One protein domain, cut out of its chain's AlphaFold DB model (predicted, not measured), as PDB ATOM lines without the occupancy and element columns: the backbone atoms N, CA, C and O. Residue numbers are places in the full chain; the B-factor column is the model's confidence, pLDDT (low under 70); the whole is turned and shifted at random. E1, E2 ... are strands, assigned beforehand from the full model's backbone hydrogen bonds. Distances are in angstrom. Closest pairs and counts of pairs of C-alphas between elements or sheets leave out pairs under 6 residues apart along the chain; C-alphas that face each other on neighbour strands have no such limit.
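This is residues 6 to 130 of the 137 residues of an uncharacterized protein of Nitrososphaeria archaeon (UniProt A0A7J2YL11). A small closed barrel of five strands, with E3, E4, E5, E7 and E6 round the ring, makes the body, and a short sixth strand, E8, pairs with the first part of E6; a thin arm leads away from the barrel to a small hairpin of E1 and E2, of which residues 7 to 13 stick out. The printed part has 125 residues with eight named strands, E1 to E8 in order along the chain, and no named helix, so its class is all strand. The barrel is mixed: E5 and E7 are parallel, its other neighbour pairs antiparallel. The whole is compact, with a radius of gyration of the C-alphas of 15.2 A, and spans 50 by 36 by 28 A, the arm making the length.

E1, residues 6 to 8, and E2, residues 11 to 14, are an antiparallel hairpin; N 6 and O 13 are 2.9 A apart, within hydrogen-bond range. E3, residues 31 to 47, is apart from both and bends by 126 degrees at residue 44. E4, residues 56 to 65, forms a hairpin with E3, with N 44 and O 61 at 2.8 A, and bends by 91 degrees at residue 62. E5, residues 73 to 78, forms a hairpin with E4, with N 58 and O 76 at 2.9 A. E3, E4 and E5 are a meander, each strand the antiparallel neighbour of the one before. E6, residues 92 to 104, is antiparallel to E3, with N 95 and O 41 at 2.9 A, and bends by 91 degrees at residue 96. E3 to E6 form a Greek key, a meander of three strands whose first is the antiparallel neighbour of the fourth. E7, residues 110 to 116, forms a hairpin with E6, with N 115 and O 98 at 2.7 A, and is parallel to E5, with N 77 and O 114 at 2.9 A. E8, residues 126 to 129, is antiparallel to E6, with N 94 and O 128 at 2.9 A; it lies on the same side of E6 as E7, beside residues 92 to 96.

E1 begins at C-alpha 6, (228.149, 263.952, 259.881). From first to last C-alpha E3 measures 21.8 A, E4 21.5 A, E6 28.2 A and E7 19.2 A. E3 begins at C-alpha 31, (259.749, 265.354, 274.475), and E8 ends at C-alpha 129, (245.897, 268.826, 247.944).

The two C-alphas farthest apart, those of Lys 9 and Glu 68, are 50.8 A apart. The links E2 to E3 and E5 to E6 are long; residues 20 to 25 of the first stand free. The printed part has no cut, its mean pLDDT is 93.9, and no printed residue is under 70.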
ATOM      1  N   TYR A   6     229.362 264.666 260.279       87.88
ATOM      2  CA  TYR A   6     228.149 263.952 259.881       87.88
ATOM      3  C   TYR A   6     226.882 264.694 260.325       87.88
ATOM      4  O   TYR A   6     226.944 265.664 261.079       87.88
ATOM      5  N   VAL A   7     225.719 264.230 259.856       93.62
ATOM      6  CA  VAL A   7     224.400 264.745 260.253       93.62
ATOM      7  C   VAL A   7     223.516 263.582 260.693       93.62
ATOM      8  O   VAL A   7     223.330 262.627 259.942       93.62
ATOM      9  N   TYR A   8     222.944 263.668 261.895       92.44
ATOM     10  CA  TYR A   8     221.973 262.703 262.414       92.44
ATOM     11  C   TYR A   8     220.696 263.437 262.811       92.44
ATOM     12  O   TYR A   8     220.733 264.352 263.626       92.44
ATOM     13  N   LYS A   9     219.561 263.063 262.203       95.00
ATOM     14  CA  LYS A   9     218.248 263.707 262.420       95.00
ATOM     15  C   LYS A   9     218.272 265.243 262.288       95.00
ATOM     16  O   LYS A   9     217.615 265.947 263.043       95.00
ATOM     17  N   GLY A  10     219.038 265.761 261.325       94.75
ATOM     18  CA  GLY A  10     219.186 267.204 261.095       94.75
ATOM     19  C   GLY A  10     220.172 267.910 262.032       94.75
ATOM     20  O   GLY A  10     220.416 269.100 261.861       94.75
ATOM     21  N   THR A  11     220.783 267.198 262.983       94.19
ATOM     22  CA  THR A  11     221.800 267.748 263.887       94.19
ATOM     23  C   THR A  11     223.204 267.415 263.371       94.19
ATOM     24  O   THR A  11     223.519 266.230 263.217       94.19
ATOM     25  N   PRO A  12     224.057 268.418 263.085       91.50
ATOM     26  CA  PRO A  12     225.449 268.177 262.728       91.50
ATOM     27  C   PRO A  12     226.241 267.699 263.949       91.50
ATOM     28  O   PRO A  12     226.062 268.210 265.054       91.50
ATOM     29  N   PHE A  13     227.136 266.737 263.749       88.44
ATOM     30  CA  PHE A  13     228.035 266.232 264.784       88.44
ATOM     31  C   PHE A  13     229.399 265.867 264.195       88.44
ATOM     32  O   PHE A  13     229.530 265.667 262.983       88.44
ATOM     33  N   SER A  14     230.414 265.772 265.055       83.00
ATOM     34  CA  SER A  14     231.725 265.238 264.692       83.00
ATOM     35  C   SER A  14     232.149 264.087 265.595       83.00
ATOM     36  O   SER A  14     231.745 264.009 266.754       83.00
ATOM     37  N   ILE A  15     232.952 263.178 265.046       83.31
ATOM     38  CA  ILE A  15     233.551 262.059 265.778       83.31
ATOM     39  C   ILE A  15     235.059 262.283 265.825       83.31
ATOM     40  O   ILE A  15     235.694 262.441 264.786       83.31
ATOM     41  N   HIS A  16     235.636 262.274 267.022       78.31
ATOM     42  CA  HIS A  16     237.078 262.378 267.223       78.31
ATOM     43  C   HIS A  16     237.560 261.146 267.979       78.31
ATOM     44  O   HIS A  16     236.970 260.776 268.995       78.31
ATOM     45  N   GLY A  17     238.605 260.503 267.458       82.00
ATOM     46  CA  GLY A  17     239.238 259.382 268.137       82.00
ATOM     47  C   GLY A  17     239.996 259.867 269.368       82.00
ATOM     48  O   GLY A  17     240.594 260.945 269.358       82.00
ATOM     49  N   VAL A  18     239.996 259.052 270.417       86.19
ATOM     50  CA  VAL A  18     240.897 259.196 271.563       86.19
ATOM     51  C   VAL A  18     241.742 257.936 271.661       86.19
ATOM     52  O   VAL A  18     241.258 256.852 271.339       86.19
ATOM     53  N   ARG A  19     243.003 258.097 272.061       86.94
ATOM     54  CA  ARG A  19     243.894 256.965 272.322       86.94
ATOM     55  C   ARG A  19     243.467 256.275 273.615       86.94
ATOM     56  O   ARG A  19     243.045 256.953 274.555       86.94
ATOM     57  N   LEU A  20     243.580 254.956 273.649       89.25
ATOM     58  CA  LEU A  20     243.510 254.171 274.876       89.25
ATOM     59  C   LEU A  20     244.745 254.454 275.735       89.25
ATOM     60  O   LEU A  20     245.799 254.814 275.212       89.25
ATOM     61  N   ASP A  21     244.642 254.237 277.046       86.19
ATOM     62  CA  ASP A  21     245.750 254.497 277.977       86.19
ATOM     63  C   ASP A  21     247.030 253.738 277.584       86.19
ATOM     64  O   ASP A  21     248.128 254.284 277.643       86.19
ATOM     65  N   GLU A  22     246.886 252.505 277.095       87.56
ATOM     66  CA  GLU A  22     247.993 251.658 276.630       87.56
ATOM     67  C   GLU A  22     248.659 252.179 275.340       87.56
ATOM     68  O   GLU A  22     249.829 251.899 275.081       87.56
ATOM     69  N   GLU A  23     247.938 252.965 274.535       86.19
ATOM     70  CA  GLU A  23     248.445 253.593 273.308       86.19
ATOM     71  C   GLU A  23     249.184 254.912 273.605       86.19
ATOM     72  O   GLU A  23     249.941 255.419 272.769       86.19
ATOM     73  N   VAL A  24     249.003 255.481 274.805       83.19
ATOM     74  CA  VAL A  24     249.708 256.688 275.254       83.19
ATOM     75  C   VAL A  24     251.092 256.306 275.765       83.19
ATOM     76  O   VAL A  24     251.378 256.227 276.955       83.19
ATOM     77  N   ILE A  25     252.003 256.109 274.819       81.75
ATOM     78  CA  ILE A  25     253.371 255.680 275.111       81.75
ATOM     79  C   ILE A  25     254.304 256.814 275.560       81.75
ATOM     80  O   ILE A  25     255.490 256.555 275.707       81.75
ATOM     81  N   ARG A  26     253.847 258.068 275.698       80.31
ATOM     82  CA  ARG A  26     254.691 259.245 276.006       80.31
ATOM     83  C   ARG A  26     254.138 260.028 277.192       80.31
ATOM     84  O   ARG A  26     252.976 260.429 277.178       80.31
ATOM     85  N   GLY A  27     254.995 260.298 278.168       82.50
ATOM     86  CA  GLY A  27     254.725 261.159 279.310       82.50
ATOM     87  C   GLY A  27     254.998 262.638 279.029       82.50
ATOM     88  O   GLY A  27     255.745 263.020 278.122       82.50
ATOM     89  N   TYR A  28     254.398 263.501 279.846       84.00
ATOM     90  CA  TYR A  28     254.693 264.930 279.823       84.00
ATOM     91  C   TYR A  28     256.159 265.189 280.200       84.00
ATOM     92  O   TYR A  28     256.665 264.640 281.174       84.00
ATOM     93  N   GLY A  29     256.833 266.055 279.441       88.44
ATOM     94  CA  GLY A  29     258.238 266.407 279.669       88.44
ATOM     95  C   GLY A  29     259.258 265.444 279.054       88.44
ATOM     96  O   GLY A  29     260.447 265.751 279.073       88.44
ATOM     97  N   GLU A  30     258.824 264.335 278.448       91.50
ATOM     98  CA  GLU A  30     259.719 263.372 277.783       91.50
ATOM     99  C   GLU A  30     260.120 263.789 276.361       91.50
ATOM    100  O   GLU A  30     260.971 263.157 275.739       91.50
ATOM    101  N   VAL A  31     259.522 264.863 275.836       92.62
ATOM    102  CA  VAL A  31     259.749 265.354 274.475       92.62
ATOM    103  C   VAL A  31     260.080 266.844 274.503       92.62
ATOM    104  O   VAL A  31     259.355 267.633 275.114       92.62
ATOM    105  N   LYS A  32     261.157 267.244 273.817       94.38
ATOM    106  CA  LYS A  32     261.507 268.655 273.583       94.38
ATOM    107  C   LYS A  32     261.186 269.065 272.152       94.38
ATOM    108  O   LYS A  32     261.486 268.327 271.218       94.38
ATOM    109  N   TYR A  33     260.645 270.269 272.002       95.06
ATOM    110  CA  TYR A  33     260.296 270.874 270.717       95.06
ATOM    111  C   TYR A  33     261.151 272.123 270.498       95.06
ATOM    112  O   TYR A  33     261.247 272.978 271.381       95.06
ATOM    113  N   HIS A  34     261.772 272.233 269.327       96.62
ATOM    114  CA  HIS A  34     262.596 273.375 268.934       96.62
ATOM    115  C   HIS A  34     262.084 273.961 267.618       96.62
ATOM    116  O   HIS A  34     262.130 273.278 266.594       96.62
ATOM    117  N   SER A  35     261.629 275.220 267.634       97.12
ATOM    118  CA  SER A  35     261.215 275.932 266.414       97.12
ATOM    119  C   SER A  35     262.422 276.198 265.512       97.12
ATOM    120  O   SER A  35     263.464 276.660 265.985       97.12
ATOM    121  N   LEU A  36     262.283 275.890 264.221       97.81
ATOM    122  CA  LEU A  36     263.289 276.151 263.185       97.81
ATOM    123  C   LEU A  36     262.863 277.263 262.212       97.81
ATOM    124  O   LEU A  36     263.708 277.797 261.499       97.81
ATOM    125  N   GLY A  37     261.577 277.626 262.192       97.38
ATOM    126  CA  GLY A  37     261.019 278.670 261.332       97.38
ATOM    127  C   GLY A  37     259.804 278.209 260.527       97.38
ATOM    128  O   GLY A  37     259.363 277.067 260.632       97.38
ATOM    129  N   LEU A  38     259.250 279.113 259.717       98.06
ATOM    130  CA  LEU A  38     258.116 278.824 258.834       98.06
ATOM    131  C   LEU A  38     258.602 278.392 257.450       98.06
ATOM    132  O   LEU A  38     259.340 279.135 256.802       98.06
ATOM    133  N   ALA A  39     258.116 277.257 256.957       98.25
ATOM    134  CA  ALA A  39     258.481 276.739 255.644       98.25
ATOM    135  C   ALA A  39     257.255 276.378 254.811       98.25
ATOM    136  O   ALA A  39     256.190 276.047 255.338       98.25
ATOM    137  N   LYS A  40     257.446 276.405 253.489       98.50
ATOM    138  CA  LYS A  40     256.536 275.773 252.539       98.50
ATOM    139  C   LYS A  40     257.133 274.442 252.108       98.50
ATOM    140  O   LYS A  40     258.296 274.405 251.697       98.50
ATOM    141  N   ILE A  41     256.339 273.381 252.152       98.50
ATOM    142  CA  ILE A  41     256.736 272.063 251.658       98.50
ATOM    143  C   ILE A  41     255.716 271.536 250.652       98.50
ATOM    144  O   ILE A  41     254.528 271.860 250.725       98.50
ATOM    145  N   ARG A  42     256.179 270.682 249.746       98.50
ATOM    146  CA  ARG A  42     255.345 269.729 249.012       98.50
ATOM    147  C   ARG A  42     255.757 268.328 249.410       98.50
ATOM    148  O   ARG A  42     256.940 268.097 249.630       98.50
ATOM    149  N   ALA A  43     254.802 267.425 249.556       98.25
ATOM    150  CA  ALA A  43     255.083 266.059 249.980       98.25
ATOM    151  C   ALA A  43     253.943 265.113 249.601       98.25
ATOM    152  O   ALA A  43     252.828 265.551 249.304       98.25
ATOM    153  N   VAL A  44     254.210 263.814 249.675       98.31
ATOM    154  CA  VAL A  44     253.219 262.741 249.545       98.31
ATOM    155  C   VAL A  44     252.919 262.155 250.922       98.31
ATOM    156  O   VAL A  44     253.839 261.771 251.649       98.31
ATOM    157  N   ILE A  45     251.637 262.045 251.274       98.25
ATOM    158  CA  ILE A  45     251.190 261.374 252.501       98.25
ATOM    159  C   ILE A  45     251.514 259.878 252.414       98.25
ATOM    160  O   ILE A  45     250.948 259.158 251.592       98.25
ATOM    161  N   SER A  46     252.391 259.386 253.284       98.38
ATOM    162  CA  SER A  46     252.829 257.984 253.302       98.38
ATOM    163  C   SER A  46     252.076 257.121 254.322       98.38
ATOM    164  O   SER A  46     251.934 255.912 254.111       98.38
ATOM    165  N   ASP A  47     251.549 257.733 255.387       98.19
ATOM    166  CA  ASP A  47     250.799 257.073 256.463       98.19
ATOM    167  C   ASP A  47     249.759 258.025 257.081       98.19
ATOM    168  O   ASP A  47     250.042 259.207 257.287       98.19
ATOM    169  N   THR A  48     248.567 257.500 257.381       96.62
ATOM    170  CA  THR A  48     247.422 258.240 257.941       96.62
ATOM    171  C   THR A  48     246.912 257.654 259.263       96.62
ATOM    172  O   THR A  48     245.864 258.078 259.752       96.62
ATOM    173  N   THR A  49     247.625 256.695 259.857       94.12
ATOM    174  CA  THR A  49     247.180 255.923 261.033       94.12
ATOM    175  C   THR A  49     246.872 256.825 262.228       94.12
ATOM    176  O   THR A  49     245.893 256.616 262.934       94.12
ATOM    177  N   GLU A  50     247.651 257.896 262.394       93.88
ATOM    178  CA  GLU A  50     247.525 258.848 263.502       93.88
ATOM    179  C   GLU A  50     246.696 260.103 263.144       93.88
ATOM    180  O   GLU A  50     246.607 261.052 263.928       93.88
ATOM    181  N   SER A  51     246.080 260.143 261.957       93.31
ATOM    182  CA  SER A  51     245.405 261.342 261.428       93.31
ATOM    183  C   SER A  51     244.043 261.640 262.064       93.31
ATOM    184  O   SER A  51     243.516 262.744 261.907       93.31
ATOM    185  N   CYS A  52     243.451 260.665 262.759       90.88
ATOM    186  CA  CYS A  52     242.144 260.779 263.410       90.88
ATOM    187  C   CYS A  52     242.216 261.295 264.859       90.88
ATOM    188  O   CYS A  52     241.171 261.578 265.453       90.88
ATOM    189  N   PHE A  53     243.426 261.425 265.408       90.62
ATOM    190  CA  PHE A  53     243.683 261.918 266.760       90.62
ATOM    191  C   PHE A  53     244.074 263.400 266.759       90.62
ATOM    192  O   PHE A  53     244.200 264.028 265.709       90.62
ATOM    193  N   THR A  54     244.287 263.950 267.958       90.56
ATOM    194  CA  THR A  54     244.868 265.284 268.150       90.56
ATOM    195  C   THR A  54     246.291 265.163 268.721       90.56
ATOM    196  O   THR A  54     246.480 264.448 269.711       90.56
ATOM    197  N   PRO A  55     247.286 265.860 268.138       93.88
ATOM    198  CA  PRO A  55     247.219 266.471 266.808       93.88
ATOM    199  C   PRO A  55     246.977 265.405 265.724       93.88
ATOM    200  O   PRO A  55     247.320 264.237 265.919       93.88
ATOM    201  N   ALA A  56     246.402 265.811 264.591       94.81
ATOM    202  CA  ALA A  56     246.263 264.945 263.426       94.81
ATOM    203  C   ALA A  56     247.638 264.796 262.777       94.81
ATOM    204  O   ALA A  56     248.192 265.787 262.293       94.81
ATOM    205  N   ILE A  57     248.199 263.585 262.804       96.88
ATOM    206  CA  ILE A  57     249.555 263.317 262.314       96.88
ATOM    207  C   ILE A  57     249.494 262.524 261.011       96.88
ATOM    208  O   ILE A  57     248.832 261.490 260.918       96.88
ATOM    209  N   TYR A  58     250.251 262.998 260.028       98.06
ATOM    210  CA  TYR A  58     250.471 262.342 258.750       98.06
ATOM    211  C   TYR A  58     251.969 262.134 258.551       98.06
ATOM    212  O   TYR A  58     252.742 263.082 258.708       98.06
ATOM    213  N   ARG A  59     252.403 260.926 258.180       98.50
ATOM    214  CA  ARG A  59     253.790 260.746 257.720       98.50
ATOM    215  C   ARG A  59     253.919 261.211 256.283       98.50
ATOM    216  O   ARG A  59     252.988 261.061 255.489       98.50
ATOM    217  N   LEU A  60     255.078 261.766 255.967       98.56
ATOM    218  CA  LEU A  60     255.394 262.311 254.660       98.56
ATOM    219  C   LEU A  60     256.444 261.455 253.950       98.56
ATOM    220  O   LEU A  60     257.155 260.650 254.549       98.56
ATOM    221  N   SER A  61     256.499 261.618 252.640       98.06
ATOM    222  CA  SER A  61     257.518 261.093 251.736       98.06
ATOM    223  C   SER A  61     257.694 262.089 250.592       98.06
ATOM    224  O   SER A  61     256.820 262.932 250.391       98.06
ATOM    225  N   GLU A  62     258.815 262.015 249.868       97.06
ATOM    226  CA  GLU A  62     259.103 262.907 248.728       97.06
ATOM    227  C   GLU A  62     258.968 264.398 249.076       97.06
ATOM    228  O   GLU A  62     258.263 265.158 248.414       97.06
ATOM    229  N   VAL A  63     259.603 264.809 250.175       98.00
ATOM    230  CA  VAL A  63     259.495 266.179 250.679       98.00
ATOM    231  C   VAL A  63     260.354 267.115 249.836       98.00
ATOM    232  O   VAL A  63     261.568 266.955 249.728       98.00
ATOM    233  N   GLU A  64     259.713 268.127 249.265       98.00
ATOM    234  CA  GLU A  64     260.323 269.189 248.475       98.00
ATOM    235  C   GLU A  64     260.125 270.532 249.178       98.00
ATOM    236  O   GLU A  64     259.015 270.893 249.578       98.00
ATOM    237  N   THR A  65     261.188 271.321 249.294       97.88
ATOM    238  CA  THR A  65     261.124 272.647 249.914       97.88
ATOM    239  C   THR A  65     262.241 273.550 249.401       97.88
ATOM    240  O   THR A  65     263.278 273.082 248.935       97.88
ATOM    241  N   GLY A  66     262.031 274.863 249.504       96.56
ATOM    242  CA  GLY A  66     263.077 275.867 249.289       96.56
ATOM    243  C   GLY A  66     263.847 276.230 250.562       96.56
ATOM    244  O   GLY A  66     264.709 277.103 250.516       96.56
ATOM    245  N   GLN A  67     263.509 275.634 251.710       97.19
ATOM    246  CA  GLN A  67     264.138 275.914 253.000       97.19
ATOM    247  C   GLN A  67     264.998 274.722 253.435       97.19
ATOM    248  O   GLN A  67     264.468 273.658 253.736       97.19
ATOM    249  N   GLU A  68     266.320 274.905 253.525       96.62
ATOM    250  CA  GLU A  68     267.258 273.822 253.872       96.62
ATOM    251  C   GLU A  68     266.907 273.139 255.200       96.62
ATOM    252  O   GLU A  68     266.949 271.922 255.301       96.62
ATOM    253  N   TYR A  69     266.474 273.898 256.209       97.06
ATOM    254  CA  TYR A  69     266.114 273.341 257.515       97.06
ATOM    255  C   TYR A  69     264.853 272.459 257.506       97.06
ATOM    256  O   TYR A  69     264.572 271.828 258.530       97.06
ATOM    257  N   ALA A  70     264.104 272.429 256.400       97.62
ATOM    258  CA  ALA A  70     262.843 271.711 256.236       97.62
ATOM    259  C   ALA A  70     262.931 270.516 255.258       97.62
ATOM    260  O   ALA A  70     261.909 269.897 254.967       97.62
ATOM    261  N   ASN A  71     264.115 270.207 254.720       95.88
ATOM    262  CA  ASN A  71     264.312 269.176 253.687       95.88
ATOM    263  C   ASN A  71     264.100 267.728 254.176       95.88
ATOM    264  O   ASN A  71     263.828 266.835 253.383       95.88
ATOM    265  N   ASP A  72     264.212 267.513 255.477       96.50
ATOM    266  CA  ASP A  72     264.120 266.252 256.217       96.50
ATOM    267  C   ASP A  72     262.898 266.243 257.156       96.50
ATOM    268  O   ASP A  72     262.897 265.582 258.193       96.50
ATOM    269  N   VAL A  73     261.852 267.011 256.833       98.38
ATOM    270  CA  VAL A  73     260.572 266.944 257.552       98.38
ATOM    271  C   VAL A  73     259.932 265.576 257.321       98.38
ATOM    272  O   VAL A  73     259.596 265.219 256.201       98.38
ATOM    273  N   GLU A  74     259.709 264.810 258.384       98.56
ATOM    274  CA  GLU A  74     259.197 263.435 258.297       98.56
ATOM    275  C   GLU A  74     257.673 263.361 258.417       98.56
ATOM    276  O   GLU A  74     257.039 262.398 257.976       98.56
ATOM    277  N   MET A  75     257.068 264.358 259.062       98.31
ATOM    278  CA  MET A  75     255.655 264.343 259.429       98.31
ATOM    279  C   MET A  75     255.011 265.715 259.257       98.31
ATOM    280  O   MET A  75     255.657 266.751 259.391       98.31
ATOM    281  N   LEU A  76     253.707 265.720 259.024       98.38
ATOM    282  CA  LEU A  76     252.844 266.876 259.207       98.38
ATOM    283  C   LEU A  76     251.993 266.628 260.450       98.38
ATOM    284  O   LEU A  76     251.381 265.568 260.572       98.38
ATOM    285  N   ALA A  77     251.927 267.602 261.353       97.94
ATOM    286  CA  ALA A  77     251.035 267.584 262.505       97.94
ATOM    287  C   ALA A  77     250.096 268.793 262.475       97.94
ATOM    288  O   ALA A  77     250.524 269.912 262.205       97.94
ATOM    289  N   SER A  78     248.817 268.580 262.778       96.44
ATOM    290  CA  SER A  78     247.828 269.656 262.856       96.44
ATOM    291  C   SER A  78     247.085 269.642 264.183       96.44
ATOM    292  O   SER A  78     246.435 268.652 264.527       96.44
ATOM    293  N   PHE A  79     247.124 270.763 264.901       94.50
ATOM    294  CA  PHE A  79     246.192 271.041 265.997       94.50
ATOM    295  C   PHE A  79     244.875 271.656 265.509       94.50
ATOM    296  O   PHE A  79     243.902 271.686 266.261       94.50
ATOM    297  N   ASP A  80     244.807 272.103 264.252       91.00
ATOM    298  CA  ASP A  80     243.549 272.505 263.629       91.00
ATOM    299  C   ASP A  80     242.749 271.256 263.222       91.00
ATOM    300  O   ASP A  80     243.132 270.504 262.315       91.00
ATOM    301  N   GLY A  81     241.622 271.044 263.909       86.12
ATOM    302  CA  GLY A  81     240.716 269.912 263.698       86.12
ATOM    303  C   GLY A  81     240.011 269.901 262.335       86.12
ATOM    304  O   GLY A  81     239.340 268.924 261.996       86.12
ATOM    305  N   THR A  82     240.159 270.956 261.530       87.75
ATOM    306  CA  THR A  82     239.723 270.986 260.126       87.75
ATOM    307  C   THR A  82     240.467 269.950 259.288       87.75
ATOM    308  O   THR A  82     239.885 269.381 258.368       87.75
ATOM    309  N   PHE A  83     241.721 269.650 259.630       91.31
ATOM    310  CA  PHE A  83     242.561 268.712 258.881       91.31
ATOM    311  C   PHE A  83     242.560 267.288 259.456       91.31
ATOM    312  O   PHE A  83     243.322 266.440 258.992       91.31
ATOM    313  N   THR A  84     241.720 266.986 260.452       91.50
ATOM    314  CA  THR A  84     241.589 265.635 261.021       91.50
ATOM    315  C   THR A  84     241.014 264.659 259.992       91.50
ATOM    316  O   THR A  84     239.943 264.907 259.434       91.50
ATOM    317  N   ALA A  85     241.710 263.539 259.762       91.25
ATOM    318  CA  ALA A  85     241.337 262.480 258.812       91.25
ATOM    319  C   ALA A  85     240.927 262.997 257.410       91.25
ATOM    320  O   ALA A  85     240.026 262.454 256.765       91.25
ATOM    321  N   MET A  86     241.551 264.090 256.962       91.56
ATOM    322  CA  MET A  86     241.195 264.801 255.733       91.56
ATOM    323  C   MET A  86     241.860 264.206 254.487       91.56
ATOM    324  O   MET A  86     241.253 264.240 253.416       91.56
ATOM    325  N   PHE A  87     243.075 263.670 254.618       93.69
ATOM    326  CA  PHE A  87     243.884 263.185 253.495       93.69
ATOM    327  C   PHE A  87     244.095 261.670 253.561       93.69
ATOM    328  O   PHE A  87     244.222 261.104 254.646       93.69
ATOM    329  N   ASP A  88     244.171 261.029 252.395       94.00
ATOM    330  CA  ASP A  88     244.439 259.594 252.258       94.00
ATOM    331  C   ASP A  88     245.924 259.337 251.941       94.00
ATOM    332  O   ASP A  88     246.632 260.212 251.430       94.00
ATOM    333  N   LYS A  89     246.407 258.117 252.205       96.75
ATOM    334  CA  LYS A  89     247.744 257.691 251.767       96.75
ATOM    335  C   LYS A  89     247.867 257.830 250.244       96.75
ATOM    336  O   LYS A  89     246.965 257.437 249.511       96.75
ATOM    337  N   GLY A  90     248.989 258.373 249.783       96.94
ATOM    338  CA  GLY A  90     249.252 258.703 248.381       96.94
ATOM    339  C   GLY A  90     248.806 260.109 247.974       96.94
ATOM    340  O   GLY A  90     249.157 260.551 246.885       96.94
ATOM    341  N   THR A  91     248.080 260.842 248.826       96.44
ATOM    342  CA  THR A  91     247.707 262.233 248.528       96.44
ATOM    343  C   THR A  91     248.960 263.102 248.472       96.44
ATOM    344  O   THR A  91     249.722 263.146 249.440       96.44
ATOM    345  N   ARG A  92     249.155 263.829 247.370       97.69
ATOM    346  CA  ARG A  92     250.183 264.868 247.274       97.69
ATOM    347  C   ARG A  92     249.618 266.186 247.795       97.69
ATOM    348  O   ARG A  92     248.490 266.559 247.471       97.69
ATOM    349  N   ILE A  93     250.389 266.876 248.625       98.00
ATOM    350  CA  ILE A  93     249.975 268.116 249.283       98.00
ATOM    351  C   ILE A  93     251.014 269.221 249.099       98.00
ATOM    352  O   ILE A  93     252.207 268.951 248.972       98.00
ATOM    353  N   GLU A  94     250.554 270.468 249.143       98.38
ATOM    354  CA  GLU A  94     251.368 271.633 249.493       98.38
ATOM    355  C   GLU A  94     250.913 272.130 250.870       98.38
ATOM    356  O   GLU A  94     249.714 272.238 251.140       98.38
ATOM    357  N   ALA A  95     251.865 272.422 251.751       98.25
ATOM    358  CA  ALA A  95     251.576 272.916 253.089       98.25
ATOM    359  C   ALA A  95     252.539 274.033 253.488       98.25
ATOM    360  O   ALA A  95     253.715 274.026 253.116       98.25
ATOM    361  N   PHE A  96     252.035 274.977 254.274       98.38
ATOM    362  CA  PHE A  96     252.826 276.042 254.880       98.38
ATOM    363  C   PHE A  96     252.573 276.068 256.380       98.38
ATOM    364  O   PHE A  96     251.423 276.142 256.807       98.38
ATOM    365  N   GLY A  97     253.643 276.024 257.169       98.19
ATOM    366  CA  GLY A  97     253.549 275.972 258.622       98.19
ATOM    367  C   GLY A  97     254.895 276.060 259.320       98.19
ATOM    368  O   GLY A  97     255.924 276.323 258.690       98.19
ATOM    369  N   LYS A  98     254.879 275.862 260.637       98.38
ATOM    370  CA  LYS A  98     256.074 275.932 261.481       98.38
ATOM    371  C   LYS A  98     256.823 274.610 261.467       98.38
ATOM    372  O   LYS A  98     256.274 273.583 261.840       98.38
ATOM    373  N   VAL A  99     258.094 274.633 261.101       98.56
ATOM    374  CA  VAL A  99     258.971 273.472 261.228       98.56
ATOM    375  C   VAL A  99     259.495 273.406 262.652       98.56
ATOM    376  O   VAL A  99     260.088 274.366 263.150       98.56
ATOM    377  N   GLU A 100     259.324 272.256 263.294       98.25
ATOM    378  CA  GLU A 100     259.928 271.990 264.596       98.25
ATOM    379  C   GLU A 100     260.769 270.722 264.551       98.25
ATOM    380  O   GLU A 100     260.388 269.724 263.937       98.25
ATOM    381  N   ARG A 101     261.904 270.757 265.252       97.88
ATOM    382  CA  ARG A 101     262.651 269.559 265.622       97.88
ATOM    383  C   ARG A 101     262.106 269.028 266.940       97.88
ATOM    384  O   ARG A 101     262.093 269.750 267.937       97.88
ATOM    385  N   ILE A 102     261.722 267.762 266.937       96.38
ATOM    386  CA  ILE A 102     261.249 267.022 268.102       96.38
ATOM    387  C   ILE A 102     262.370 266.103 268.565       96.38
ATOM    388  O   ILE A 102     262.983 265.428 267.742       96.38
ATOM    389  N   ILE A 103     262.652 266.092 269.864       95.81
ATOM    390  CA  ILE A 103     263.677 265.247 270.482       95.81
ATOM    391  C   ILE A 103     263.006 264.415 271.574       95.81
ATOM    392  O   ILE A 103     262.519 264.978 272.558       95.81
ATOM    393  N   ASP A 104     262.983 263.095 271.398       92.31
ATOM    394  CA  ASP A 104     262.554 262.142 272.423       92.31
ATOM    395  C   ASP A 104     263.709 261.941 273.412       92.31
ATOM    396  O   ASP A 104     264.800 261.501 273.049       92.31
ATOM    397  N   LEU A 105     263.503 262.324 274.671       91.56
ATOM    398  CA  LEU A 105     264.555 262.300 275.691       91.56
ATOM    399  C   LEU A 105     264.868 260.889 276.197       91.56
ATOM    400  O   LEU A 105     265.868 260.712 276.893       91.56
ATOM    401  N   ARG A 106     264.034 259.896 275.875       87.94
ATOM    402  CA  ARG A 106     264.185 258.525 276.379       87.94
ATOM    403  C   ARG A 106     265.195 257.728 275.573       87.94
ATOM    404  O   ARG A 106     265.964 256.964 276.149       87.94
ATOM    405  N   ASP A 107     265.187 257.906 274.254       89.81
ATOM    406  CA  ASP A 107     266.078 257.206 273.324       89.81
ATOM    407  C   ASP A 107     266.982 258.152 272.511       89.81
ATOM    408  O   ASP A 107     267.826 257.691 271.742       89.81
ATOM    409  N   GLY A 108     266.847 259.470 272.700       89.12
ATOM    410  CA  GLY A 108     267.644 260.489 272.019       89.12
ATOM    411  C   GLY A 108     267.286 260.667 270.545       89.12
ATOM    412  O   GLY A 108     267.974 261.416 269.844       89.12
ATOM    413  N   ARG A 109     266.238 259.999 270.046       93.31
ATOM    414  CA  ARG A 109     265.826 260.137 268.651       93.31
ATOM    415  C   ARG A 109     265.294 261.535 268.396       93.31
ATOM    416  O   ARG A 109     264.530 262.092 269.184       93.31
ATOM    417  N   SER A 110     265.668 262.077 267.243       95.19
ATOM    418  CA  SER A 110     265.159 263.353 266.768       95.19
ATOM    419  C   SER A 110     264.561 263.218 265.384       95.19
ATOM    420  O   SER A 110     265.171 262.585 264.527       95.19
ATOM    421  N   PHE A 111     263.431 263.875 265.170       96.75
ATOM    422  CA  PHE A 111     262.778 263.993 263.871       96.75
ATOM    423  C   PHE A 111     262.237 265.409 263.700       96.75
ATOM    424  O   PHE A 111     262.224 266.201 264.651       96.75
ATOM    425  N   LYS A 112     261.798 265.752 262.493       98.44
ATOM    426  CA  LYS A 112     261.151 267.040 262.228       98.44
ATOM    427  C   LYS A 112     259.724 266.852 261.755       98.44
ATOM    428  O   LYS A 112     259.421 265.908 261.026       98.44
ATOM    429  N   TRP A 113     258.866 267.790 262.128       98.31
ATOM    430  CA  TRP A 113     257.542 267.915 261.535       98.31
ATOM    431  C   TRP A 113     257.284 269.320 260.996       98.31
ATOM    432  O   TRP A 113     257.948 270.281 261.393       98.31
ATOM    433  N   LEU A 114     256.307 269.433 260.103       98.56
ATOM    434  CA  LEU A 114     255.618 270.682 259.809       98.56
ATOM    435  C   LEU A 114     254.355 270.750 260.676       98.56
ATOM    436  O   LEU A 114     253.495 269.877 260.586       98.56
ATOM    437  N   LEU A 115     254.247 271.783 261.503       98.25
ATOM    438  CA  LEU A 115     253.159 272.000 262.442       98.25
ATOM    439  C   LEU A 115     252.176 273.059 261.927       98.25
ATOM    440  O   LEU A 115     252.584 274.142 261.499       98.25
ATOM    441  N   ILE A 116     250.887 272.740 262.028       97.81
ATOM    442  CA  ILE A 116     249.739 273.596 261.706       97.81
ATOM    443  C   ILE A 116     248.915 273.850 262.974       97.81
ATOM    444  O   ILE A 116     248.749 272.957 263.813       97.81
ATOM    445  N   GLY A 117     248.370 275.058 263.106       95.44
ATOM    446  CA  GLY A 117     247.662 275.526 264.294       95.44
ATOM    447  C   GLY A 117     248.590 276.252 265.265       95.44
ATOM    448  O   GLY A 117     248.501 276.038 266.475       95.44
ATOM    449  N   THR A 118     249.517 277.068 264.757       95.00
ATOM    450  CA  THR A 118     250.535 277.748 265.570       95.00
ATOM    451  C   THR A 118     250.349 279.261 265.561       95.00
ATOM    452  O   THR A 118     249.862 279.850 264.599       95.00
ATOM    453  N   PHE A 119     250.766 279.924 266.643       92.69
ATOM    454  CA  PHE A 119     250.719 281.387 266.706       92.69
ATOM    455  C   PHE A 119     251.695 282.042 265.711       92.69
ATOM    456  O   PHE A 119     251.374 283.063 265.113       92.69
ATOM    457  N   GLU A 120     252.869 281.442 265.486       91.94
ATOM    458  CA  GLU A 120     253.877 281.963 264.545       91.94
ATOM    459  C   GLU A 120     253.363 281.990 263.097       91.94
ATOM    460  O   GLU A 120     253.685 282.903 262.335       91.94
ATOM    461  N   GLY A 121     252.544 281.006 262.719       86.19
ATOM    462  CA  GLY A 121     251.954 280.874 261.388       86.19
ATOM    463  C   GLY A 121     250.564 281.501 261.230       86.19
ATOM    464  O   GLY A 121     249.909 281.266 260.210       86.19
ATOM    465  N   MET A 122     250.098 282.292 262.204       87.06
ATOM    466  CA  MET A 122     248.722 282.798 262.258       87.06
ATOM    467  C   MET A 122     248.266 283.426 260.925       87.06
ATOM    468  O   MET A 122     248.942 284.285 260.357       87.06
ATOM    469  N   ASN A 123     247.095 282.993 260.439       88.44
ATOM    470  CA  ASN A 123     246.458 283.400 259.170       88.44
ATOM    471  C   ASN A 123     247.250 283.104 257.884       88.44
ATOM    472  O   ASN A 123     246.886 283.589 256.812       88.44
ATOM    473  N   ARG A 124     248.338 282.339 257.968       94.62
ATOM    474  CA  ARG A 124     249.185 281.986 256.819       94.62
ATOM    475  C   ARG A 124     249.318 280.483 256.633       94.62
ATOM    476  O   ARG A 124     249.692 280.055 255.547       94.62
ATOM    477  N   GLU A 125     249.041 279.711 257.678       97.06
ATOM    478  CA  GLU A 125     249.068 278.253 257.661       97.06
ATOM    479  C   GLU A 125     247.985 277.662 256.763       97.06
ATOM    480  O   GLU A 125     246.838 278.110 256.763       97.06
ATOM    481  N   TYR A 126     248.354 276.633 256.003       97.19
ATOM    482  CA  TYR A 126     247.420 275.879 255.178       97.19
ATOM    483  C   TYR A 126     247.956 274.489 254.857       97.19
ATOM    484  O   TYR A 126     249.162 274.232 254.901       97.19
ATOM    485  N   ILE A 127     247.032 273.621 254.450       97.38
ATOM    486  CA  ILE A 127     247.311 272.356 253.780       97.38
ATOM    487  C   ILE A 127     246.330 272.249 252.617       97.38
ATOM    488  O   ILE A 127     245.117 272.317 252.827       97.38
ATOM    489  N   ILE A 128     246.840 272.090 251.400       96.31
ATOM    490  CA  ILE A 128     246.017 271.913 250.203       96.31
ATOM    491  C   ILE A 128     246.468 270.668 249.434       96.31
ATOM    492  O   ILE A 128     247.672 270.432 249.317       96.31
ATOM    493  N   PRO A 129     245.535 269.858 248.901       95.56
ATOM    494  CA  PRO A 129     245.897 268.826 247.944       95.56
ATOM    495  C   PRO A 129     246.374 269.489 246.649       95.56
ATOM    496  O   PRO A 129     245.841 270.525 246.244       95.56
ATOM    497  N   ILE A 130     247.364 268.889 245.996       95.25
ATOM    498  CA  ILE A 130     247.847 269.330 244.687       95.25
ATOM    499  C   ILE A 130     247.744 268.172 243.696       95.25
ATOM    500  O   ILE A 130     248.120 267.045 244.008       95.25
TER     501      ILE A 130